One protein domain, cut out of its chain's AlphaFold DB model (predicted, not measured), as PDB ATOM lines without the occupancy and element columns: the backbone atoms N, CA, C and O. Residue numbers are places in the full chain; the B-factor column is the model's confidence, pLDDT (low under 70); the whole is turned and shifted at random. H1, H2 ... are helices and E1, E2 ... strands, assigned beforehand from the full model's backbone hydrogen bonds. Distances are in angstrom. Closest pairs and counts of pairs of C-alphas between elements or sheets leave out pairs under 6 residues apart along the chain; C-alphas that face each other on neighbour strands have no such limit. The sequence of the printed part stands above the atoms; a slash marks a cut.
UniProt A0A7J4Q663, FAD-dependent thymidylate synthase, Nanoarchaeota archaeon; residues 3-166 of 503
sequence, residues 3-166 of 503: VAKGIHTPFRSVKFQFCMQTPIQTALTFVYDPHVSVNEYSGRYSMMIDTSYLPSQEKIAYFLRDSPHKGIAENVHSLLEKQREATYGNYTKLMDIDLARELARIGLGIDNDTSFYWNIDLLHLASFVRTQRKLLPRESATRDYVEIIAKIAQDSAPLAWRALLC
ATOM      1  N   VAL A   3      38.886  20.534 -14.347       67.12
ATOM      2  CA  VAL A   3      38.382  19.210 -14.761       67.12
ATOM      3  C   VAL A   3      39.437  18.414 -15.540       67.12
ATOM      4  O   VAL A   3      39.638  17.241 -15.255       67.12
ATOM      5  N   ALA A   4      40.166  19.054 -16.462       61.47
ATOM      6  CA  ALA A   4      41.226  18.406 -17.244       61.47
ATOM      7  C   ALA A   4      42.426  17.969 -16.380       61.47
ATOM      8  O   ALA A   4      43.139  17.044 -16.749       61.47
ATOM      9  N   LYS A   5      42.638  18.613 -15.224       63.97
ATOM     10  CA  LYS A   5      43.672  18.256 -14.239       63.97
ATOM     11  C   LYS A   5      43.193  17.259 -13.172       63.97
ATOM     12  O   LYS A   5      43.943  16.976 -12.246       63.97
ATOM     13  N   GLY A   6      41.954  16.764 -13.251       64.56
ATOM     14  CA  GLY A   6      41.382  15.880 -12.228       64.56
ATOM     15  C   GLY A   6      41.036  16.583 -10.906       64.56
ATOM     16  O   GLY A   6      40.808  15.926  -9.890       64.56
ATOM     17  N   ILE A   7      41.003  17.920 -10.890       68.81
ATOM     18  CA  ILE A   7      40.662  18.709  -9.703       68.81
ATOM     19  C   ILE A   7      39.156  18.946  -9.716       68.81
ATOM     20  O   ILE A   7      38.639  19.748 -10.498       68.81
ATOM     21  N   HIS A   8      38.450  18.244  -8.836       69.50
ATOM     22  CA  HIS A   8      36.988  18.229  -8.832       69.50
ATOM     23  C   HIS A   8      36.353  18.773  -7.547       69.50
ATOM     24  O   HIS A   8      35.147  19.005  -7.496       69.50
ATOM     25  N   THR A   9      37.153  19.010  -6.511       71.88
ATOM     26  CA  THR A   9      36.682  19.445  -5.190       71.88
ATOM     27  C   THR A   9      35.900  20.767  -5.175       71.88
ATOM     28  O   THR A   9      34.931  20.816  -4.419       71.88
ATOM     29  N   PRO A  10      36.174  21.789  -6.022       77.88
ATOM     30  CA  PRO A  10      35.382  23.028  -6.029       77.88
ATOM     31  C   PRO A  10      33.906  22.825  -6.388       77.88
ATOM     32  O   PRO A  10      33.042  23.561  -5.925       77.88
ATOM     33  N   PHE A  11      33.596  21.806  -7.192       86.00
ATOM     34  CA  PHE A  11      32.228  21.537  -7.638       86.00
ATOM     35  C   PHE A  11      31.379  20.851  -6.559       86.00
ATOM     36  O   PHE A  11      30.164  20.772  -6.696       86.00
ATOM     37  N   ARG A  12      31.987  20.376  -5.462       84.81
ATOM     38  CA  ARG A  12      31.270  19.683  -4.378       84.81
ATOM     39  C   ARG A  12      30.536  20.622  -3.416       84.81
ATOM     40  O   ARG A  12      29.731  20.152  -2.611       84.81
ATOM     41  N   SER A  13      30.818  21.924  -3.493       81.94
ATOM     42  CA  SER A  13      30.170  22.958  -2.677       81.94
ATOM     43  C   SER A  13      28.802  23.379  -3.215       81.94
ATOM     44  O   SER A  13      28.002  23.925  -2.467       81.94
ATOM     45  N   VAL A  14      28.510  23.112  -4.492       87.75
ATOM     46  CA  VAL A  14      27.195  23.385  -5.087       87.75
ATOM     47  C   VAL A  14      26.293  22.184  -4.829       87.75
ATOM     48  O   VAL A  14      26.569  21.088  -5.321       87.75
ATOM     49  N   LYS A  15      25.231  22.389  -4.048       90.56
ATOM     50  CA  LYS A  15      24.286  21.347  -3.629       90.56
ATOM     51  C   LYS A  15      22.957  21.486  -4.359       90.56
ATOM     52  O   LYS A  15      22.451  22.592  -4.524       90.56
ATOM     53  N   PHE A  16      22.382  20.354  -4.744       93.44
ATOM     54  CA  PHE A  16      21.035  20.260  -5.285       93.44
ATOM     55  C   PHE A  16      20.195  19.376  -4.383       93.44
ATOM     56  O   PHE A  16      20.613  18.275  -4.037       93.44
ATOM     57  N   GLN A  17      18.991  19.839  -4.068       92.81
ATOM     58  CA  GLN A  17      18.003  19.063  -3.339       92.81
ATOM     59  C   GLN A  17      16.728  18.967  -4.166       92.81
ATOM     60  O   GLN A  17      16.142  19.979  -4.549       92.81
ATOM     61  N   PHE A  18      16.301  17.737  -4.420       92.94
ATOM     62  CA  PHE A  18      15.092  17.426  -5.163       92.94
ATOM     63  C   PHE A  18      14.102  16.714  -4.248       92.94
ATOM     64  O   PHE A  18      14.489  15.882  -3.432       92.94
ATOM     65  N   CYS A  19      12.820  17.034  -4.399       91.06
ATOM     66  CA  CYS A  19      11.726  16.224  -3.878       91.06
ATOM     67  C   CYS A  19      11.072  15.553  -5.082       91.06
ATOM     68  O   CYS A  19      10.562  16.240  -5.969       91.06
ATOM     69  N   MET A  20      11.163  14.231  -5.148       91.69
ATOM     70  CA  MET A  20      10.742  13.450  -6.304       91.69
ATOM     71  C   MET A  20       9.614  12.508  -5.900       91.69
ATOM     72  O   MET A  20       9.593  12.009  -4.776       91.69
ATOM     73  N   GLN A  21       8.684  12.265  -6.816       92.25
ATOM     74  CA  GLN A  21       7.771  11.129  -6.761       92.25
ATOM     75  C   GLN A  21       7.987  10.339  -8.041       92.25
ATOM     76  O   GLN A  21       7.841  10.890  -9.131       92.25
ATOM     77  N   THR A  22       8.399   9.086  -7.906       93.25
ATOM     78  CA  THR A  22       8.713   8.222  -9.042       93.25
ATOM     79  C   THR A  22       8.286   6.795  -8.738       93.25
ATOM     80  O   THR A  22       8.237   6.424  -7.563       93.25
ATOM     81  N   PRO A  23       8.140   5.944  -9.761       93.31
ATOM     82  CA  PRO A  23       7.998   4.506  -9.561       93.31
ATOM     83  C   PRO A  23       9.183   3.964  -8.754       93.31
ATOM     84  O   PRO A  23      10.311   4.432  -8.954       93.31
ATOM     85  N   ILE A  24       8.969   2.980  -7.878       92.38
ATOM     86  CA  ILE A  24      10.036   2.391  -7.048       92.38
ATOM     87  C   ILE A  24      11.205   1.931  -7.925       92.38
ATOM     88  O   ILE A  24      12.344   2.286  -7.651       92.38
ATOM     89  N   GLN A  25      10.945   1.251  -9.044       91.94
ATOM     90  CA  GLN A  25      11.985   0.819  -9.989       91.94
ATOM     91  C   GLN A  25      12.890   1.966 -10.476       91.94
ATOM     92  O   GLN A  25      14.090   1.786 -10.678       91.94
ATOM     93  N   THR A  26      12.322   3.161 -10.648       93.38
ATOM     94  CA  THR A  26      13.055   4.366 -11.028       93.38
ATOM     95  C   THR A  26      13.819   4.902  -9.825       93.38
ATOM     96  O   THR A  26      15.011   5.170  -9.955       93.38
ATOM     97  N   ALA A  27      13.181   4.973  -8.652       93.62
ATOM     98  CA  ALA A  27      13.802   5.418  -7.407       93.62
ATOM     99  C   ALA A  27      15.068   4.617  -7.072       93.62
ATOM    100  O   ALA A  27      16.084   5.226  -6.748       93.62
ATOM    101  N   LEU A  28      15.064   3.289  -7.265       92.19
ATOM    102  CA  LEU A  28      16.235   2.423  -7.041       92.19
ATOM    103  C   LEU A  28      17.480   2.884  -7.826       92.19
ATOM    104  O   LEU A  28      18.600   2.674  -7.376       92.19
ATOM    105  N   THR A  29      17.314   3.564  -8.967       92.81
ATOM    106  CA  THR A  29      18.447   4.131  -9.721       92.81
ATOM    107  C   THR A  29      19.075   5.337  -9.012       92.81
ATOM    108  O   THR A  29      20.278   5.547  -9.119       92.81
ATOM    109  N   PHE A  30      18.278   6.133  -8.295       93.94
ATOM    110  CA  PHE A  30      18.711   7.366  -7.630       93.94
ATOM    111  C   PHE A  30      19.177   7.133  -6.191       93.94
ATOM    112  O   PHE A  30      20.160   7.736  -5.762       93.94
ATOM    113  N   VAL A  31      18.472   6.284  -5.437       90.25
ATOM    114  CA  VAL A  31      18.673   6.144  -3.983       90.25
ATOM    115  C   VAL A  31      19.916   5.342  -3.599       90.25
ATOM    116  O   VAL A  31      20.395   5.481  -2.479       90.25
ATOM    117  N   TYR A  32      20.448   4.521  -4.508       86.19
ATOM    118  CA  TYR A  32      21.632   3.690  -4.252       86.19
ATOM    119  C   TYR A  32      22.950   4.303  -4.732       86.19
ATOM    120  O   TYR A  32      23.990   3.647  -4.640       86.19
ATOM    121  N   ASP A  33      22.944   5.537  -5.239       88.19
ATOM    122  CA  ASP A  33      24.204   6.214  -5.535       88.19
ATOM    123  C   ASP A  33      24.957   6.501  -4.214       88.19
ATOM    124  O   ASP A  33      24.391   7.071  -3.280       88.19
ATOM    125  N   PRO A  34      26.233   6.102  -4.074       86.25
ATOM    126  CA  PRO A  34      26.962   6.230  -2.810       86.25
ATOM    127  C   PRO A  34      27.287   7.682  -2.429       86.25
ATOM    128  O   PRO A  34      27.822   7.927  -1.346       86.25
ATOM    129  N   HIS A  35      27.029   8.642  -3.316       87.81
ATOM    130  CA  HIS A  35      27.328  10.055  -3.115       87.81
ATOM    131  C   HIS A  35      26.092  10.904  -2.813       87.81
ATOM    132  O   HIS A  35      26.192  12.136  -2.821       87.81
ATOM    133  N   VAL A  36      24.945  10.269  -2.560       91.19
ATOM    134  CA  VAL A  36      23.684  10.965  -2.300       91.19
ATOM    135  C   VAL A  36      23.240  10.803  -0.859       91.19
ATOM    136  O   VAL A  36      23.475   9.778  -0.224       91.19
ATOM    137  N   SER A  37      22.536  11.816  -0.375       91.31
ATOM    138  CA  SER A  37      21.743  11.716   0.844       91.31
ATOM    139  C   SER A  37      20.284  11.573   0.448       91.31
ATOM    140  O   SER A  37      19.767  12.360  -0.351       91.31
ATOM    141  N   VAL A  38      19.616  10.559   0.992       91.62
ATOM    142  CA  VAL A  38      18.236  10.215   0.638       91.62
ATOM    143  C   VAL A  38      17.383  10.134   1.891       91.62
ATOM    144  O   VAL A  38      17.787   9.556   2.899       91.62
ATOM    145  N   ASN A  39      16.166  10.665   1.806       87.56
ATOM    146  CA  ASN A  39      15.120  10.345   2.765       87.56
ATOM    147  C   ASN A  39      13.837   9.930   2.040       87.56
ATOM    148  O   ASN A  39      13.138  10.775   1.479       87.56
ATOM    149  N   GLU A  40      13.550   8.628   2.056       85.81
ATOM    150  CA  GLU A  40      12.444   8.014   1.321       85.81
ATOM    151  C   GLU A  40      11.159   7.884   2.156       85.81
ATOM    152  O   GLU A  40      11.174   7.708   3.382       85.81
ATOM    153  N   TYR A  41      10.029   7.960   1.456       82.31
ATOM    154  CA  TYR A  41       8.712   7.561   1.916       82.31
ATOM    155  C   TYR A  41       8.742   6.142   2.484       82.31
ATOM    156  O   TYR A  41       9.187   5.201   1.829       82.31
ATOM    157  N   SER A  42       8.238   5.950   3.706       78.50
ATOM    158  CA  SER A  42       8.247   4.629   4.325       78.50
ATOM    159  C   SER A  42       6.860   4.008   4.333       78.50
ATOM    160  O   SER A  42       6.025   4.319   5.183       78.50
ATOM    161  N   GLY A  43       6.662   3.010   3.471       72.75
ATOM    162  CA  GLY A  43       5.478   2.144   3.502       72.75
ATOM    163  C   GLY A  43       5.311   1.325   4.790       72.75
ATOM    164  O   GLY A  43       4.299   0.659   4.963       72.75
ATOM    165  N   ARG A  44       6.296   1.344   5.701       77.12
ATOM    166  CA  ARG A  44       6.180   0.724   7.033       77.12
ATOM    167  C   ARG A  44       5.369   1.592   7.994       77.12
ATOM    168  O   ARG A  44       4.614   1.067   8.804       77.12
ATOM    169  N   TYR A  45       5.512   2.912   7.886       72.62
ATOM    170  CA  TYR A  45       4.891   3.875   8.799       72.62
ATOM    171  C   TYR A  45       3.714   4.620   8.179       72.62
ATOM    172  O   TYR A  45       2.970   5.263   8.911       72.62
ATOM    173  N   SER A  46       3.501   4.490   6.871       81.38
ATOM    174  CA  SER A  46       2.487   5.238   6.128       81.38
ATOM    175  C   SER A  46       1.789   4.352   5.098       81.38
ATOM    176  O   SER A  46       2.336   3.327   4.692       81.38
ATOM    177  N   MET A  47       0.582   4.737   4.671       85.56
ATOM    178  CA  MET A  47      -0.114   4.030   3.587       85.56
ATOM    179  C   MET A  47       0.635   4.204   2.268       85.56
ATOM    180  O   MET A  47       1.122   5.292   1.992       85.56
ATOM    181  N   MET A  48       0.745   3.176   1.439       88.56
ATOM    182  CA  MET A  48       1.442   3.295   0.155       88.56
ATOM    183  C   MET A  48       0.707   4.252  -0.789       88.56
ATOM    184  O   MET A  48      -0.520   4.342  -0.757       88.56
ATOM    185  N   ILE A  49       1.463   4.996  -1.601       88.56
ATOM    186  CA  ILE A  49       0.907   5.980  -2.537       88.56
ATOM    187  C   ILE A  49       0.052   5.243  -3.573       88.56
ATOM    188  O   ILE A  49       0.534   4.282  -4.168       88.56
ATOM    189  N   ASP A  50      -1.187   5.700  -3.778       90.44
ATOM    190  CA  ASP A  50      -2.136   5.170  -4.775       90.44
ATOM    191  C   ASP A  50      -1.836   5.688  -6.186       90.44
ATOM    192  O   ASP A  50      -2.670   6.283  -6.868       90.44
ATOM    193  N   THR A  51      -0.579   5.567  -6.597       89.38
ATOM    194  CA  THR A  51      -0.157   5.862  -7.962       89.38
ATOM    195  C   THR A  51       0.903   4.859  -8.378       89.38
ATOM    196  O   THR A  51       1.795   4.522  -7.603       89.38
ATOM    197  N   SER A  52       0.811   4.396  -9.623       89.62
ATOM    198  CA  SER A  52       1.767   3.461 -10.213       89.62
ATOM    199  C   SER A  52       2.064   3.835 -11.655       89.62
ATOM    200  O   SER A  52       1.199   4.330 -12.390       89.62
ATOM    201  N   TYR A  53       3.271   3.521 -12.106       90.75
ATOM    202  CA  TYR A  53       3.698   3.757 -13.478       90.75
ATOM    203  C   TYR A  53       2.820   3.035 -14.503       90.75
ATOM    204  O   TYR A  53       2.707   1.812 -14.472       90.75
ATOM    205  N   LEU A  54       2.239   3.761 -15.462       90.00
ATOM    206  CA  LEU A  54       1.662   3.193 -16.690       90.00
ATOM    207  C   LEU A  54       2.465   3.691 -17.890       90.00
ATOM    208  O   LEU A  54       2.455   4.896 -18.152       90.00
ATOM    209  N   PRO A  55       3.173   2.826 -18.632       87.94
ATOM    210  CA  PRO A  55       3.758   3.247 -19.896       87.94
ATOM    211  C   PRO A  55       2.650   3.596 -20.897       87.94
ATOM    212  O   PRO A  55       1.662   2.873 -21.012       87.94
ATOM    213  N   SER A  56       2.833   4.680 -21.655       88.06
ATOM    214  CA  SER A  56       1.918   5.035 -22.744       88.06
ATOM    215  C   SER A  56       1.885   3.942 -23.815       88.06
ATOM    216  O   SER A  56       2.858   3.204 -23.998       88.06
ATOM    217  N   GLN A  57       0.793   3.869 -24.581       85.62
ATOM    218  CA  GLN A  57       0.687   2.924 -25.699       85.62
ATOM    219  C   GLN A  57       1.832   3.085 -26.708       85.62
ATOM    220  O   GLN A  57       2.343   2.088 -27.210       85.62
ATOM    221  N   GLU A  58       2.297   4.315 -26.947       84.12
ATOM    222  CA  GLU A  58       3.461   4.603 -27.795       84.12
ATOM    223  C   GLU A  58       4.749   3.973 -27.242       84.12
ATOM    224  O   GLU A  58       5.483   3.317 -27.983       84.12
ATOM    225  N   LYS A  59       5.004   4.107 -25.929       83.88
ATOM    226  CA  LYS A  59       6.158   3.472 -25.271       83.88
ATOM    227  C   LYS A  59       6.056   1.948 -25.333       83.88
ATOM    228  O   LYS A  59       7.045   1.284 -25.628       83.88
ATOM    229  N   ILE A  60       4.870   1.384 -25.107       86.19
ATOM    230  CA  ILE A  60       4.641  -0.064 -25.226       86.19
ATOM    231  C   ILE A  60       4.900  -0.528 -26.666       86.19
ATOM    232  O   ILE A  60       5.618  -1.504 -26.874       86.19
ATOM    233  N   ALA A  61       4.373   0.185 -27.663       82.25
ATOM    234  CA  ALA A  61       4.577  -0.131 -29.073       82.25
ATOM    235  C   ALA A  61       6.062  -0.096 -29.463       82.25
ATOM    236  O   ALA A  61       6.511  -0.962 -30.208       82.25
ATOM    237  N   TYR A  62       6.839   0.843 -28.915       81.56
ATOM    238  CA  TYR A  62       8.288   0.893 -29.108       81.56
ATOM    239  C   TYR A  62       8.995  -0.367 -28.584       81.56
ATOM    240  O   TYR A  62       9.820  -0.943 -29.294       81.56
ATOM    241  N   PHE A  63       8.663  -0.827 -27.372       80.62
ATOM    242  CA  PHE A  63       9.242  -2.056 -26.812       80.62
ATOM    243  C   PHE A  63       8.788  -3.319 -27.552       80.62
ATOM    244  O   PHE A  63       9.511  -4.312 -27.578       80.62
ATOM    245  N   LEU A  64       7.614  -3.272 -28.182       83.19
ATOM    246  CA  LEU A  64       7.050  -4.355 -28.982       83.19
ATOM    247  C   LEU A  64       7.329  -4.210 -30.485       83.19
ATOM    248  O   LEU A  64       6.717  -4.931 -31.267       83.19
ATOM    249  N   ARG A  65       8.214  -3.304 -30.923       73.25
ATOM    250  CA  ARG A  65       8.426  -2.997 -32.355       73.25
ATOM    251  C   ARG A  65       8.825  -4.206 -33.210       73.25
ATOM    252  O   ARG A  65       8.524  -4.229 -34.397       73.25
ATOM    253  N   ASP A  66       9.448  -5.205 -32.590       73.75
ATOM    254  CA  ASP A  66       9.858  -6.465 -33.221       73.75
ATOM    255  C   ASP A  66       8.808  -7.588 -33.034       73.75
ATOM    256  O   ASP A  66       9.054  -8.750 -33.353       73.75
ATOM    257  N   SER A  67       7.623  -7.267 -32.498       69.56
ATOM    258  CA  SER A  67       6.538  -8.219 -32.248       69.56
ATOM    259  C   SER A  67       5.768  -8.541 -33.536       69.56
ATOM    260  O   SER A  67       5.365  -7.626 -34.258       69.56
ATOM    261  N   PRO A  68       5.458  -9.823 -33.813       63.75
ATOM    262  CA  PRO A  68       4.710 -10.227 -35.005       63.75
ATOM    263  C   PRO A  68       3.223  -9.818 -34.982       63.75
ATOM    264  O   PRO A  68       2.494 -10.083 -35.939       63.75
ATOM    265  N   HIS A  69       2.744  -9.176 -33.914       64.12
ATOM    266  CA  HIS A  69       1.327  -8.906 -33.693       64.12
ATOM    267  C   HIS A  69       1.024  -7.398 -33.626       64.12
ATOM    268  O   HIS A  69       1.330  -6.715 -32.645       64.12
ATOM    269  N   LYS A  70       0.350  -6.872 -34.657       61.56
ATOM    270  CA  LYS A  70      -0.174  -5.495 -34.656       61.56
ATOM    271  C   LYS A  70      -1.288  -5.344 -33.610       61.56
ATOM    272  O   LYS A  70      -2.150  -6.208 -33.506       61.56
ATOM    273  N   GLY A  71      -1.281  -4.239 -32.859       71.25
ATOM    274  CA  GLY A  71      -2.335  -3.907 -31.887       71.25
ATOM    275  C   GLY A  71      -2.176  -4.514 -30.485       71.25
ATOM    276  O   GLY A  71      -3.004  -4.253 -29.621       71.25
ATOM    277  N   ILE A  72      -1.103  -5.271 -30.202       83.50
ATOM    278  CA  ILE A  72      -0.861  -5.806 -28.844       83.50
ATOM    279  C   ILE A  72      -0.651  -4.698 -27.804       83.50
ATOM    280  O   ILE A  72      -0.985  -4.900 -26.640       83.50
ATOM    281  N   ALA A  73      -0.133  -3.531 -28.197       84.81
ATOM    282  CA  ALA A  73       0.186  -2.460 -27.256       84.81
ATOM    283  C   ALA A  73      -1.030  -1.988 -26.437       84.81
ATOM    284  O   ALA A  73      -0.899  -1.766 -25.236       84.81
ATOM    285  N   GLU A  74      -2.211  -1.907 -27.056       86.56
ATOM    286  CA  GLU A  74      -3.462  -1.547 -26.377       86.56
ATOM    287  C   GLU A  74      -3.908  -2.639 -25.394       86.56
ATOM    288  O   GLU A  74      -4.226  -2.350 -24.239       86.56
ATOM    289  N   ASN A  75      -3.830  -3.910 -25.803       88.88
ATOM    290  CA  ASN A  75      -4.137  -5.047 -24.931       88.88
ATOM    291  C   ASN A  75      -3.194  -5.115 -23.721       88.88
ATOM    292  O   ASN A  75      -3.640  -5.361 -22.603       88.88
ATOM    293  N   VAL A  76      -1.895  -4.874 -23.930       90.19
ATOM    294  CA  VAL A  76      -0.892  -4.820 -22.856       90.19
ATOM    295  C   VAL A  76      -1.172  -3.650 -21.923       90.19
ATOM    296  O   VAL A  76      -1.158  -3.836 -20.710       90.19
ATOM    297  N   HIS A  77      -1.478  -2.468 -22.462       91.31
ATOM    298  CA  HIS A  77      -1.849  -1.308 -21.654       91.31
ATOM    299  C   HIS A  77      -3.052  -1.617 -20.754       91.31
ATOM    300  O   HIS A  77      -2.976  -1.419 -19.544       91.31
ATOM    301  N   SER A  78      -4.128  -2.178 -21.321       91.88
ATOM    302  CA  SER A  78      -5.325  -2.566 -20.562       91.88
ATOM    303  C   SER A  78      -5.035  -3.650 -19.517       91.88
ATOM    304  O   SER A  78      -5.590  -3.616 -18.419       91.88
ATOM    305  N   LEU A  79      -4.150  -4.606 -19.814       92.81
ATOM    306  CA  LEU A  79      -3.743  -5.631 -18.850       92.81
ATOM    307  C   LEU A  79      -3.000  -5.018 -17.651       92.81
ATOM    308  O   LEU A  79      -3.318  -5.348 -16.510       92.81
ATOM    309  N   LEU A  80      -2.056  -4.104 -17.902       92.06
ATOM    310  CA  LEU A  80      -1.306  -3.395 -16.858       92.06
ATOM    311  C   LEU A  80      -2.205  -2.468 -16.022       92.06
ATOM    312  O   LEU A  80      -1.984  -2.294 -14.822       92.06
ATOM    313  N   GLU A  81      -3.224  -1.875 -16.638       92.56
ATOM    314  CA  GLU A  81      -4.241  -1.064 -15.961       92.56
ATOM    315  C   GLU A  81      -5.165  -1.905 -15.066       92.56
ATOM    316  O   GLU A  81      -5.406  -1.559 -13.916       92.56
ATOM    317  N   LYS A  82      -5.599  -3.085 -15.511       93.12
ATOM    318  CA  LYS A  82      -6.361  -3.994 -14.635       93.12
ATOM    319  C   LYS A  82      -5.512  -4.528 -13.483       93.12
ATOM    320  O   LYS A  82      -5.991  -4.669 -12.359       93.12
ATOM    321  N   GLN A  83      -4.243  -4.837 -13.753       91.81
ATOM    322  CA  GLN A  83      -3.334  -5.379 -12.749       91.81
ATOM    323  C   GLN A  83      -3.038  -4.372 -11.629       91.81
ATOM    324  O   GLN A  83      -3.078  -4.764 -10.461       91.81
ATOM    325  N   ARG A  84      -2.766  -3.095 -11.945       90.00
ATOM    326  CA  ARG A  84      -2.516  -2.066 -10.911       90.00
ATOM    327  C   ARG A  84      -3.720  -1.908  -9.979       90.00
ATOM    328  O   ARG A  84      -3.540  -1.892  -8.766       90.00
ATOM    329  N   GLU A  85      -4.936  -1.871 -10.536       91.62
ATOM    330  CA  GLU A  85      -6.170  -1.644  -9.779       91.62
ATOM    331  C   GLU A  85      -6.427  -2.819  -8.841       91.62
ATOM    332  O   GLU A  85      -6.720  -2.638  -7.661       91.62
ATOM    333  N   ALA A  86      -6.233  -4.043  -9.344       93.25
ATOM    334  CA  ALA A  86      -6.335  -5.247  -8.533       93.25
ATOM    335  C   ALA A  86      -5.288  -5.269  -7.408       93.25
ATOM    336  O   ALA A  86      -5.612  -5.605  -6.270       93.25
ATOM    337  N   THR A  87      -4.041  -4.894  -7.707       93.38
ATOM    338  CA  THR A  87      -2.938  -4.900  -6.733       93.38
ATOM    339  C   THR A  87      -3.178  -3.891  -5.610       93.38
ATOM    340  O   THR A  87      -3.129  -4.265  -4.436       93.38
ATOM    341  N   TYR A  88      -3.502  -2.638  -5.942       93.94
ATOM    342  CA  TYR A  88      -3.764  -1.609  -4.934       93.94
ATOM    343  C   TYR A  88      -5.086  -1.850  -4.185       93.94
ATOM    344  O   TYR A  88      -5.173  -1.665  -2.968       93.94
ATOM    345  N   GLY A  89      -6.107  -2.369  -4.873       94.88
ATOM    346  CA  GLY A  89      -7.356  -2.800  -4.247       94.88
ATOM    347  C   GLY A  89      -7.142  -3.925  -3.228       94.88
ATOM    348  O   GLY A  89      -7.730  -3.900  -2.149       94.88
ATOM    349  N   ASN A  90      -6.266  -4.890  -3.522       95.25
ATOM    350  CA  ASN A  90      -5.882  -5.929  -2.562       95.25
ATOM    351  C   ASN A  90      -5.102  -5.347  -1.379       95.25
ATOM    352  O   ASN A  90      -5.395  -5.704  -0.241       95.25
ATOM    353  N   TYR A  91      -4.165  -4.427  -1.627       95.19
ATOM    354  CA  TYR A  91      -3.461  -3.703  -0.566       95.19
ATOM    355  C   TYR A  91      -4.441  -2.991   0.381       95.19
ATOM    356  O   TYR A  91      -4.345  -3.155   1.596       95.19
ATOM    357  N   THR A  92      -5.432  -2.286  -0.165       94.56
ATOM    358  CA  THR A  92      -6.458  -1.582   0.622       94.56
ATOM    359  C   THR A  92      -7.282  -2.554   1.466       94.56
ATOM    360  O   THR A  92      -7.421  -2.352   2.665       94.56
ATOM    361  N   LYS A  93      -7.722  -3.683   0.899       95.69
ATOM    362  CA  LYS A  93      -8.442  -4.722   1.659       95.69
ATOM    363  C   LYS A  93      -7.603  -5.327   2.787       95.69
ATOM    364  O   LYS A  93      -8.143  -5.655   3.839       95.69
ATOM    365  N   LEU A  94      -6.295  -5.506   2.575       95.75
ATOM    366  CA  LEU A  94      -5.377  -5.967   3.622       95.75
ATOM    367  C   LEU A  94      -5.240  -4.928   4.742       95.75
ATOM    368  O   LEU A  94      -5.160  -5.301   5.911       95.75
ATOM    369  N   MET A  95      -5.253  -3.640   4.397       92.44
ATOM    370  CA  MET A  95      -5.291  -2.551   5.373       92.44
ATOM    371  C   MET A  95      -6.623  -2.506   6.141       92.44
ATOM    372  O   MET A  95      -6.604  -2.276   7.347       92.44
ATOM    373  N   ASP A  96      -7.753  -2.782   5.484       95.00
ATOM    374  CA  ASP A  96      -9.089  -2.781   6.106       95.00
ATOM    375  C   ASP A  96      -9.264  -3.878   7.171       95.00
ATOM    376  O   ASP A  96     -10.047  -3.715   8.105       95.00
ATOM    377  N   ILE A  97      -8.528  -4.990   7.055       95.94
ATOM    378  CA  ILE A  97      -8.500  -6.063   8.067       95.94
ATOM    379  C   ILE A  97      -7.398  -5.867   9.126       95.94
ATOM    380  O   ILE A  97      -7.105  -6.800   9.873       95.94
ATOM    381  N   ASP A  98      -6.784  -4.681   9.179       92.50
ATOM    382  CA  ASP A  98      -5.726  -4.288  10.124       92.50
ATOM    383  C   ASP A  98      -4.458  -5.167  10.055       92.50
ATOM    384  O   ASP A  98      -3.772  -5.411  11.050       92.50
ATOM    385  N   LEU A  99      -4.107  -5.659   8.856       93.06
ATOM    386  CA  LEU A  99      -2.820  -6.324   8.653       93.06
ATOM    387  C   LEU A  99      -1.678  -5.308   8.802       93.06
ATOM    388  O   LEU A  99      -1.734  -4.194   8.276       93.06
ATOM    389  N   ALA A 100      -0.584  -5.721   9.452       90.12
ATOM    390  CA  ALA A 100       0.615  -4.899   9.578       90.12
ATOM    391  C   ALA A 100       1.059  -4.344   8.212       90.12
ATOM    392  O   ALA A 100       1.260  -5.101   7.259       90.12
ATOM    393  N   ARG A 101       1.271  -3.021   8.128       87.94
ATOM    394  CA  ARG A 101       1.605  -2.301   6.878       87.94
ATOM    395  C   ARG A 101       2.781  -2.909   6.125       87.94
ATOM    396  O   ARG A 101       2.774  -2.971   4.898       87.94
ATOM    397  N   GLU A 102       3.780  -3.383   6.868       87.56
ATOM    398  CA  GLU A 102       4.948  -4.053   6.304       87.56
ATOM    399  C   GLU A 102       4.594  -5.325   5.528       87.56
ATOM    400  O   GLU A 102       5.208  -5.570   4.494       87.56
ATOM    401  N   LEU A 103       3.600  -6.086   5.994       92.00
ATOM    402  CA  LEU A 103       3.104  -7.289   5.332       92.00
ATOM    403  C   LEU A 103       2.108  -6.945   4.222       92.00
ATOM    404  O   LEU A 103       2.201  -7.491   3.127       92.00
ATOM    405  N   ALA A 104       1.193  -6.004   4.476       92.25
ATOM    406  CA  ALA A 104       0.177  -5.596   3.507       92.25
ATOM    407  C   ALA A 104       0.796  -5.102   2.189       92.25
ATOM    408  O   ALA A 104       0.309  -5.427   1.107       92.25
ATOM    409  N   ARG A 105       1.912  -4.364   2.263       90.00
ATOM    410  CA  ARG A 105       2.590  -3.803   1.082       90.00
ATOM    411  C   ARG A 105       3.370  -4.821   0.240       90.00
ATOM    412  O   ARG A 105       3.817  -4.449  -0.836       90.00
ATOM    413  N   ILE A 106       3.563  -6.066   0.694       91.06
ATOM    414  CA  ILE A 106       4.381  -7.073  -0.023       91.06
ATOM    415  C   ILE A 106       3.813  -7.373  -1.416       91.06
ATOM    416  O   ILE A 106       4.567  -7.694  -2.331       91.06
ATOM    417  N   GLY A 107       2.493  -7.255  -1.586       88.69
ATOM    418  CA  GLY A 107       1.839  -7.464  -2.875       88.69
ATOM    419  C   GLY A 107       2.023  -6.323  -3.879       88.69
ATOM    420  O   GLY A 107       1.759  -6.537  -5.058       88.69
ATOM    421  N   LEU A 108       2.450  -5.130  -3.446       92.06
ATOM    422  CA  LEU A 108       2.636  -3.985  -4.338       92.06
ATOM    423  C   LEU A 108       3.874  -4.179  -5.217       92.06
ATOM    424  O   LEU A 108       4.940  -4.576  -4.744       92.06
ATOM    425  N   GLY A 109       3.728  -3.883  -6.506       89.81
ATOM    426  CA  GLY A 109       4.815  -3.989  -7.469       89.81
ATOM    427  C   GLY A 109       5.806  -2.827  -7.386       89.81
ATOM    428  O   GLY A 109       5.530  -1.765  -6.827       89.81
ATOM    429  N   ILE A 110       6.980  -3.019  -7.996       91.12
ATOM    430  CA  ILE A 110       8.014  -1.975  -8.136       91.12
ATOM    431  C   ILE A 110       7.598  -0.835  -9.086       91.12
ATOM    432  O   ILE A 110       8.317   0.153  -9.230       91.12
ATOM    433  N   ASP A 111       6.457  -0.970  -9.756       90.50
ATOM    434  CA  ASP A 111       5.796   0.079 -10.521       90.50
ATOM    435  C   ASP A 111       5.038   1.077  -9.634       90.50
ATOM    436  O   ASP A 111       4.791   2.188 -10.100       90.50
ATOM    437  N   ASN A 112       4.703   0.718  -8.385       93.31
ATOM    438  CA  ASN A 112       4.094   1.641  -7.426       93.31
ATOM    439  C   ASN A 112       5.031   2.819  -7.169       93.31
ATOM    440  O   ASN A 112       6.247   2.647  -7.054       93.31
ATOM    441  N   ASP A 113       4.474   4.014  -7.047       92.06
ATOM    442  CA  ASP A 113       5.252   5.202  -6.758       92.06
ATOM    443  C   ASP A 113       5.727   5.215  -5.305       92.06
ATOM    444  O   ASP A 113       5.064   4.756  -4.370       92.06
ATOM    445  N   THR A 114       6.895   5.814  -5.132       91.62
ATOM    446  CA  THR A 114       7.456   6.265  -3.864       91.62
ATOM    447  C   THR A 114       7.795   7.747  -3.998       91.62
ATOM    448  O   THR A 114       7.874   8.288  -5.104       91.62
ATOM    449  N   SER A 115       7.998   8.424  -2.873       90.38
ATOM    450  CA  SER A 115       8.472   9.805  -2.861       90.38
ATOM    451  C   SER A 115       9.682   9.941  -1.957       90.38
ATOM    452  O   SER A 115       9.778   9.270  -0.936       90.38
ATOM    453  N   PHE A 116      10.641  10.782  -2.321       90.88
ATOM    454  CA  PHE A 116      11.858  10.939  -1.539       90.88
ATOM    455  C   PHE A 116      12.492  12.308  -1.737       90.88
ATOM    456  O   PHE A 116      12.371  12.931  -2.796       90.88
ATOM    457  N   TYR A 117      13.201  12.753  -0.701       92.19
ATOM    458  CA  TYR A 117      14.193  13.810  -0.839       92.19
ATOM    459  C   TYR A 117      15.513  13.206  -1.304       92.19
ATOM    460  O   TYR A 117      15.955  12.192  -0.763       92.19
ATOM    461  N   TRP A 118      16.134  13.850  -2.286       94.31
ATOM    462  CA  TRP A 118      17.396  13.446  -2.893       94.31
ATOM    463  C   TRP A 118      18.345  14.643  -2.923       94.31
ATOM    464  O   TRP A 118      18.065  15.639  -3.593       94.31
ATOM    465  N   ASN A 119      19.435  14.566  -2.162       93.25
ATOM    466  CA  ASN A 119      20.459  15.602  -2.078       93.25
ATOM    467  C   ASN A 119      21.769  15.098  -2.694       93.25
ATOM    468  O   ASN A 119      22.233  14.005  -2.371       93.25
ATOM    469  N   ILE A 120      22.363  15.897  -3.578       93.75
ATOM    470  CA  ILE A 120      23.578  15.556  -4.324       93.75
ATOM    471  C   ILE A 120      24.393  16.821  -4.621       93.75
ATOM    472  O   ILE A 120      23.840  17.910  -4.783       93.75
ATOM    473  N   ASP A 121      25.721  16.702  -4.710       92.75
ATOM    474  CA  ASP A 121      26.565  17.806  -5.182       92.75
ATOM    475  C   ASP A 121      26.768  17.805  -6.705       92.75
ATOM    476  O   ASP A 121      26.626  16.779  -7.369       92.75
ATOM    477  N   LEU A 122      27.099  18.966  -7.275       93.81
ATOM    478  CA  LEU A 122      27.196  19.165  -8.727       93.81
ATOM    479  C   LEU A 122      28.179  18.201  -9.413       93.81
ATOM    480  O   LEU A 122      27.924  17.769 -10.538       93.81
ATOM    481  N   LEU A 123      29.296  17.860  -8.756       92.00
ATOM    482  CA  LEU A 123      30.278  16.919  -9.301       92.00
ATOM    483  C   LEU A 123      29.665  15.531  -9.465       92.00
ATOM    484  O   LEU A 123      29.714  14.947 -10.552       92.00
ATOM    485  N   HIS A 124      29.111  15.004  -8.374       92.44
ATOM    486  CA  HIS A 124      28.515  13.677  -8.380       92.44
ATOM    487  C   HIS A 124      27.273  13.647  -9.259       92.44
ATOM    488  O   HIS A 124      27.073  12.668  -9.968       92.44
ATOM    489  N   LEU A 125      26.517  14.744  -9.339       95.62
ATOM    490  CA  LEU A 125      25.382  14.854 -10.243       95.62
ATOM    491  C   LEU A 125      25.792  14.763 -11.716       95.62
ATOM    492  O   LEU A 125      25.174  14.024 -12.482       95.62
ATOM    493  N   ALA A 126      26.852  15.461 -12.124       94.75
ATOM    494  CA  ALA A 126      27.360  15.352 -13.489       94.75
ATOM    495  C   ALA A 126      27.853  13.926 -13.798       94.75
ATOM    496  O   ALA A 126      27.571  13.387 -14.873       94.75
ATOM    497  N   SER A 127      28.543  13.290 -12.843       92.94
ATOM    498  CA  SER A 127      28.986  11.895 -12.967       92.94
ATOM    499  C   SER A 127      27.807  10.924 -13.079       92.94
ATOM    500  O   SER A 127      27.783  10.091 -13.988       92.94
ATOM    501  N   PHE A 128      26.805  11.078 -12.211       94.88
ATOM    502  CA  PHE A 128      25.570  10.304 -12.194       94.88
ATOM    503  C   PHE A 128      24.855  10.417 -13.536       94.88
ATOM    504  O   PHE A 128      24.648   9.406 -14.204       94.88
ATOM    505  N   VAL A 129      24.573  11.642 -13.995       95.38
ATOM    506  CA  VAL A 129      23.915  11.880 -15.284       95.38
ATOM    507  C   VAL A 129      24.698  11.213 -16.405       95.38
ATOM    508  O   VAL A 129      24.115  10.443 -17.159       95.38
ATOM    509  N   ARG A 130      26.017  11.434 -16.498       93.69
ATOM    510  CA  ARG A 130      26.863  10.830 -17.541       93.69
ATOM    511  C   ARG A 130      26.773   9.304 -17.552       93.69
ATOM    512  O   ARG A 130      26.674   8.719 -18.628       93.69
ATOM    513  N   THR A 131      26.812   8.670 -16.384       93.00
ATOM    514  CA  THR A 131      26.690   7.214 -16.246       93.00
ATOM    515  C   THR A 131      25.308   6.744 -16.683       93.00
ATOM    516  O   THR A 131      25.201   5.887 -17.560       93.00
ATOM    517  N   GLN A 132      24.248   7.372 -16.174       94.75
ATOM    518  CA  GLN A 132      22.879   7.017 -16.534       94.75
ATOM    519  C   GLN A 132      22.577   7.274 -18.019       94.75
ATOM    520  O   GLN A 132      21.823   6.514 -18.618       94.75
ATOM    521  N   ARG A 133      23.222   8.264 -18.663       94.25
ATOM    522  CA  ARG A 133      23.108   8.480 -20.118       94.25
ATOM    523  C   ARG A 133      23.605   7.306 -20.951       94.25
ATOM    524  O   ARG A 133      23.098   7.102 -22.050       94.25
ATOM    525  N   LYS A 134      24.607   6.583 -20.450       93.19
ATOM    526  CA  LYS A 134      25.199   5.421 -21.122       93.19
ATOM    527  C   LYS A 134      24.408   4.145 -20.857       93.19
ATOM    528  O   LYS A 134      24.314   3.309 -21.744       93.19
ATOM    529  N   LEU A 135      23.878   3.999 -19.642       93.75
ATOM    530  CA  LEU A 135      23.193   2.781 -19.205       93.75
ATOM    531  C   LEU A 135      21.729   2.724 -19.647       93.75
ATOM    532  O   LEU A 135      21.225   1.647 -19.955       93.75
ATOM    533  N   LEU A 136      21.036   3.863 -19.664       92.75
ATOM    534  CA  LEU A 136      19.597   3.906 -19.902       92.75
ATOM    535  C   LEU A 136      19.277   4.251 -21.369       92.75
ATOM    536  O   LEU A 136      19.784   5.256 -21.883       92.75
ATOM    537  N   PRO A 137      18.380   3.489 -22.030       89.44
ATOM    538  CA  PRO A 137      17.813   3.867 -23.324       89.44
ATOM    539  C   PRO A 137      17.123   5.233 -23.264       89.44
ATOM    540  O   PRO A 137      16.647   5.648 -22.203       89.44
ATOM    541  N   ARG A 138      17.026   5.927 -24.404       86.00
ATOM    542  CA  ARG A 138      16.402   7.262 -24.474       86.00
ATOM    543  C   ARG A 138      14.916   7.245 -24.118       86.00
ATOM    544  O   ARG A 138      14.393   8.254 -23.680       86.00
ATOM    545  N   GLU A 139      14.270   6.104 -24.292       83.06
ATOM    546  CA  GLU A 139      12.833   5.889 -24.155       83.06
ATOM    547  C   GLU A 139      12.436   5.410 -22.746       83.06
ATOM    548  O   GLU A 139      11.252   5.258 -22.436       83.06
ATOM    549  N   SER A 140      13.424   5.158 -21.878       86.44
ATOM    550  CA  SER A 140      13.202   4.734 -20.494       86.44
ATOM    551  C   SER A 140      12.592   5.861 -19.658       86.44
ATOM    552  O   SER A 140      13.098   6.978 -19.653       86.44
ATOM    553  N   ALA A 141      11.565   5.558 -18.859       85.81
ATOM    554  CA  ALA A 141      10.994   6.529 -17.919       85.81
ATOM    555  C   ALA A 141      12.033   7.057 -16.917       85.81
ATOM    556  O   ALA A 141      12.045   8.242 -16.600       85.81
ATOM    557  N   THR A 142      12.962   6.209 -16.466       92.50
ATOM    558  CA  THR A 142      14.071   6.641 -15.601       92.50
ATOM    559  C   THR A 142      14.971   7.651 -16.317       92.50
ATOM    560  O   THR A 142      15.454   8.594 -15.693       92.50
ATOM    561  N   ARG A 143      15.166   7.507 -17.637       93.56
ATOM    562  CA  ARG A 143      15.941   8.458 -18.446       93.56
ATOM    563  C   ARG A 143      15.295   9.840 -18.468       93.56
ATOM    564  O   ARG A 143      16.024  10.824 -18.369       93.56
ATOM    565  N   ASP A 144      13.968   9.901 -18.544       92.19
ATOM    566  CA  ASP A 144      13.216  11.159 -18.543       92.19
ATOM    567  C   ASP A 144      13.520  11.969 -17.268       92.19
ATOM    568  O   ASP A 144      13.887  13.143 -17.349       92.19
ATOM    569  N   TYR A 145      13.502  11.325 -16.092       94.69
ATOM    570  CA  TYR A 145      13.889  11.965 -14.824       94.69
ATOM    571  C   TYR A 145      15.344  12.449 -14.824       94.69
ATOM    572  O   TYR A 145      15.626  13.567 -14.389       94.69
ATOM    573  N   VAL A 146      16.271  11.634 -15.340       96.25
ATOM    574  CA  VAL A 146      17.694  12.001 -15.442       96.25
ATOM    575  C   VAL A 146      17.881  13.248 -16.311       96.25
ATOM    576  O   VAL A 146      18.673  14.119 -15.954       96.25
ATOM    577  N   GLU A 147      17.165  13.367 -17.432       96.25
ATOM    578  CA  GLU A 147      17.271  14.532 -18.319       96.25
ATOM    579  C   GLU A 147      16.623  15.794 -17.739       96.25
ATOM    580  O   GLU A 147      17.185  16.880 -17.887       96.25
ATOM    581  N   ILE A 148      15.507  15.668 -17.014       95.94
ATOM    582  CA  ILE A 148      14.903  16.793 -16.281       95.94
ATOM    583  C   ILE A 148      15.900  17.350 -15.259       95.94
ATOM    584  O   ILE A 148      16.169  18.553 -15.236       95.94
ATOM    585  N   ILE A 149      16.508  16.477 -14.454       95.88
ATOM    586  CA  ILE A 149      17.513  16.868 -13.460       95.88
ATOM    587  C   ILE A 149      18.742  17.483 -14.143       95.88
ATOM    588  O   ILE A 149      19.245  18.517 -13.703       95.88
ATOM    589  N   ALA A 150      19.213  16.884 -15.241       96.56
ATOM    590  CA  ALA A 150      20.336  17.402 -16.014       96.56
ATOM    591  C   ALA A 150      20.069  18.817 -16.546       96.56
ATOM    592  O   ALA A 150      20.969  19.657 -16.523       96.56
ATOM    593  N   LYS A 151      18.841  19.095 -17.001       96.69
ATOM    594  CA  LYS A 151      18.437  20.427 -17.457       96.69
ATOM    595  C   LYS A 151      18.448  21.438 -16.313       96.69
ATOM    596  O   LYS A 151      19.003  22.518 -16.478       96.69
ATOM    597  N   ILE A 152      17.917  21.071 -15.145       96.00
ATOM    598  CA  ILE A 152      17.932  21.929 -13.949       96.00
ATOM    599  C   ILE A 152      19.374  22.253 -13.530       96.00
ATOM    600  O   ILE A 152      19.698  23.408 -13.249       96.00
ATOM    601  N   ALA A 153      20.259  21.254 -13.528       95.19
ATOM    602  CA  ALA A 153      21.670  21.442 -13.202       95.19
ATOM    603  C   ALA A 153      22.396  22.325 -14.229       95.19
ATOM    604  O   ALA A 153      23.182  23.197 -13.851       95.19
ATOM    605  N   GLN A 154      22.095  22.143 -15.519       95.38
ATOM    606  CA  GLN A 154      22.601  22.991 -16.593       95.38
ATOM    607  C   GLN A 154      22.164  24.445 -16.428       95.38
ATOM    608  O   GLN A 154      22.982  25.338 -16.615       95.38
ATOM    609  N   ASP A 155      20.905  24.684 -16.077       95.19
ATOM    610  CA  ASP A 155      20.375  26.038 -15.912       95.19
ATOM    611  C   ASP A 155      20.927  26.714 -14.653       95.19
ATOM    612  O   ASP A 155      21.188  27.913 -14.659       95.19
ATOM    613  N   SER A 156      21.165  25.937 -13.593       91.88
ATOM    614  CA  SER A 156      21.669  26.452 -12.313       91.88
ATOM    615  C   SER A 156      23.170  26.749 -12.337       91.88
ATOM    616  O   SER A 156      23.625  27.693 -11.699       91.88
ATOM    617  N   ALA A 157      23.964  25.943 -13.052       92.06
ATOM    618  CA  ALA A 157      25.422  26.067 -13.084       92.06
ATOM    619  C   ALA A 157      25.995  25.839 -14.499       92.06
ATOM    620  O   ALA A 157      26.833  24.951 -14.685       92.06
ATOM    621  N   PRO A 158      25.609  26.635 -15.517       92.81
ATOM    622  CA  PRO A 158      25.849  26.325 -16.932       92.81
ATOM    623  C   PRO A 158      27.326  26.170 -17.297       92.81
ATOM    624  O   PRO A 158      27.693  25.266 -18.052       92.81
ATOM    625  N   LEU A 159      28.192  27.022 -16.740       89.19
ATOM    626  CA  LEU A 159      29.633  26.983 -17.002       89.19
ATOM    627  C   LEU A 159      30.278  25.718 -16.423       89.19
ATOM    628  O   LEU A 159      31.005  25.010 -17.124       89.19
ATOM    629  N   ALA A 160      29.984  25.415 -15.157       90.00
ATOM    630  CA  ALA A 160      30.511  24.238 -14.476       90.00
ATOM    631  C   ALA A 160      29.936  22.944 -15.072       90.00
ATOM    632  O   ALA A 160      30.686  22.006 -15.330       90.00
ATOM    633  N   TRP A 161      28.638  22.922 -15.375       92.62
ATOM    634  CA  TRP A 161      27.956  21.793 -16.002       92.62
ATOM    635  C   TRP A 161      28.563  21.438 -17.358       92.62
ATOM    636  O   TRP A 161      28.934  20.288 -17.598       92.62
ATOM    637  N   ARG A 162      28.747  22.443 -18.229       89.62
ATOM    638  CA  ARG A 162      29.399  22.255 -19.532       89.62
ATOM    639  C   ARG A 162      30.819  21.718 -19.376       89.62
ATOM    640  O   ARG A 162      31.221  20.860 -20.153       89.62
ATOM    641  N   ALA A 163      31.573  22.209 -18.393       87.50
ATOM    642  CA  ALA A 163      32.933  21.745 -18.144       87.50
ATOM    643  C   ALA A 163      32.981  20.295 -17.634       87.50
ATOM    644  O   ALA A 163      33.848  19.539 -18.063       87.50
ATOM    645  N   LEU A 164      32.062  19.902 -16.745       89.75
ATOM    646  CA  LEU A 164      32.012  18.565 -16.140       89.75
ATOM    647  C   LEU A 164      31.529  17.477 -17.106       89.75
ATOM    648  O   LEU A 164      31.963  16.332 -17.001       89.75
ATOM    649  N   LEU A 165      30.644  17.824 -18.045       88.94
ATOM    650  CA  LEU A 165      30.127  16.896 -19.054       88.94
ATOM    651  C   LEU A 165      30.894  16.925 -20.382       88.94
ATOM    652  O   LEU A 165      30.507  16.233 -21.320       88.94
ATOM    653  N   CYS A 166      31.950  17.727 -20.497       83.56
ATOM    654  CA  CYS A 166      32.752  17.773 -21.712       83.56
ATOM    655  C   CYS A 166      33.574  16.483 -21.859       83.56
ATOM    656  O   CYS A 166      34.418  16.197 -21.013       83.56
TER     657      CYS A 166
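AT A GLANCE: This is residues 3 to 166 of the 503 residues of the protein "FAD-dependent thymidylate synthase" of Nanoarchaeota archaeon (UniProt A0A7J4Q663). A small, twisted sheet of three strands has H2, H6 and H7 packed on it, with H1 and H8 at one end of this body; beyond the other end the long helix H4 runs crosswise to the strands, with H5 folded back along one end of it and H3 set across its other end. Residues 41 to 56, a long stretch with no named element, run between the body and H4, and the two portions are only loosely joined. The printed part has 164 residues with eight named helices and three named strands, in the order H1, E1, H2, E2, H3, H4, H5, E3, H6, H7, H8; the sheet's order is E1, E3, E2, antiparallel, and the class is mostly helix. The whole is loose and flat, with a radius of gyration of the C-alphas of 19.2 A and spans of 58 by 45 by 21 A.

HOW THE PARTS SIT: H1, residues 9 to 13, is followed after a tight link by E1, residues 15 to 23, an edge strand that bends by 53 degrees at residue 19. H2 is residues 24 to 31 and E2, the other edge strand, residues 37 to 40. H3 is residues 57 to 63, and H4, residues 72 to 96, touches it with residues 72 to 77 alone; the closest C-alphas are those of Ala 61 and Ala 73, 5.3 A apart, and the helices are only just about perpendicular, at 73 degrees. H4 and H5, residues 101 to 107, form a helical hairpin at a shallow tilt of 24 degrees, opposite ways, with the C-alphas of Leu 94 and Ala 104 closest at 5.6 A. E3, residues 113 to 121, is the inner strand. It is antiparallel to E1, with N 18 and O 118 at 2.9 A, and to E2, with N 39 and O 117 at 3.0 A. E1, H2 and E2 form a split strand-helix-strand unit, two strands running the same way with E3 between them, and its crossover is right-handed. H2 is on the sheet at a height of 8.3 A, over E3, and runs along the strands at 14 degrees on the local plane. H6, residues 122 to 135, is also on the sheet; H2 and H6 on one face make two layers, helices over a sheet. H6 touches H1 with residues 122 to 124 alone, the C-alphas of Phe 11 and Leu 123 being closest at 5.3 A. H6 and H7, residues 141 to 156, form a helical hairpin at a shallow tilt of 32 degrees, only just short of steep; the closest C-alphas are those of Val 129 and Val 146, 6.2 A apart. H8, residues 158 to 164, touches H6 at a steep tilt of 63 degrees, with the C-alphas of Ala 126 and Leu 164 closest at 6.2 A. H4 is apart from H2, E3, H6 and H7, among others. Every O i to N i+4 pair is within hydrogen-bond range in H3, H4, H6, H7 and H8; the figures are 2 of 4 in H2, 0 of 1 in H1, with 1 of 2 O i to N i+3 pairs, and 1 of 3 in H5, with 2 of 4.

IN THESE COORDINATES: H1 begins at C-alpha 9, (36.682, 19.445, -5.190). E1 is 24.2 A long and E3 24.8 A. H4, the longest helix, measures 36.0 A from C-alpha 72 to C-alpha 96, at (-9.089, -2.781, 6.106). H6 measures 19.9 A and H7 23.3 A. H8 ends at C-alpha 164, (32.012, 18.565, -16.140).

THE WHOLE: The C-alphas of Lys 5 and Ile 97 are the two farthest apart, at 61.7 A. The printed part has no cut. The link from E2 to H3, 16 residues, is long. The model's pLDDT is under 70 in residues 3 to 8 and 67 to 70.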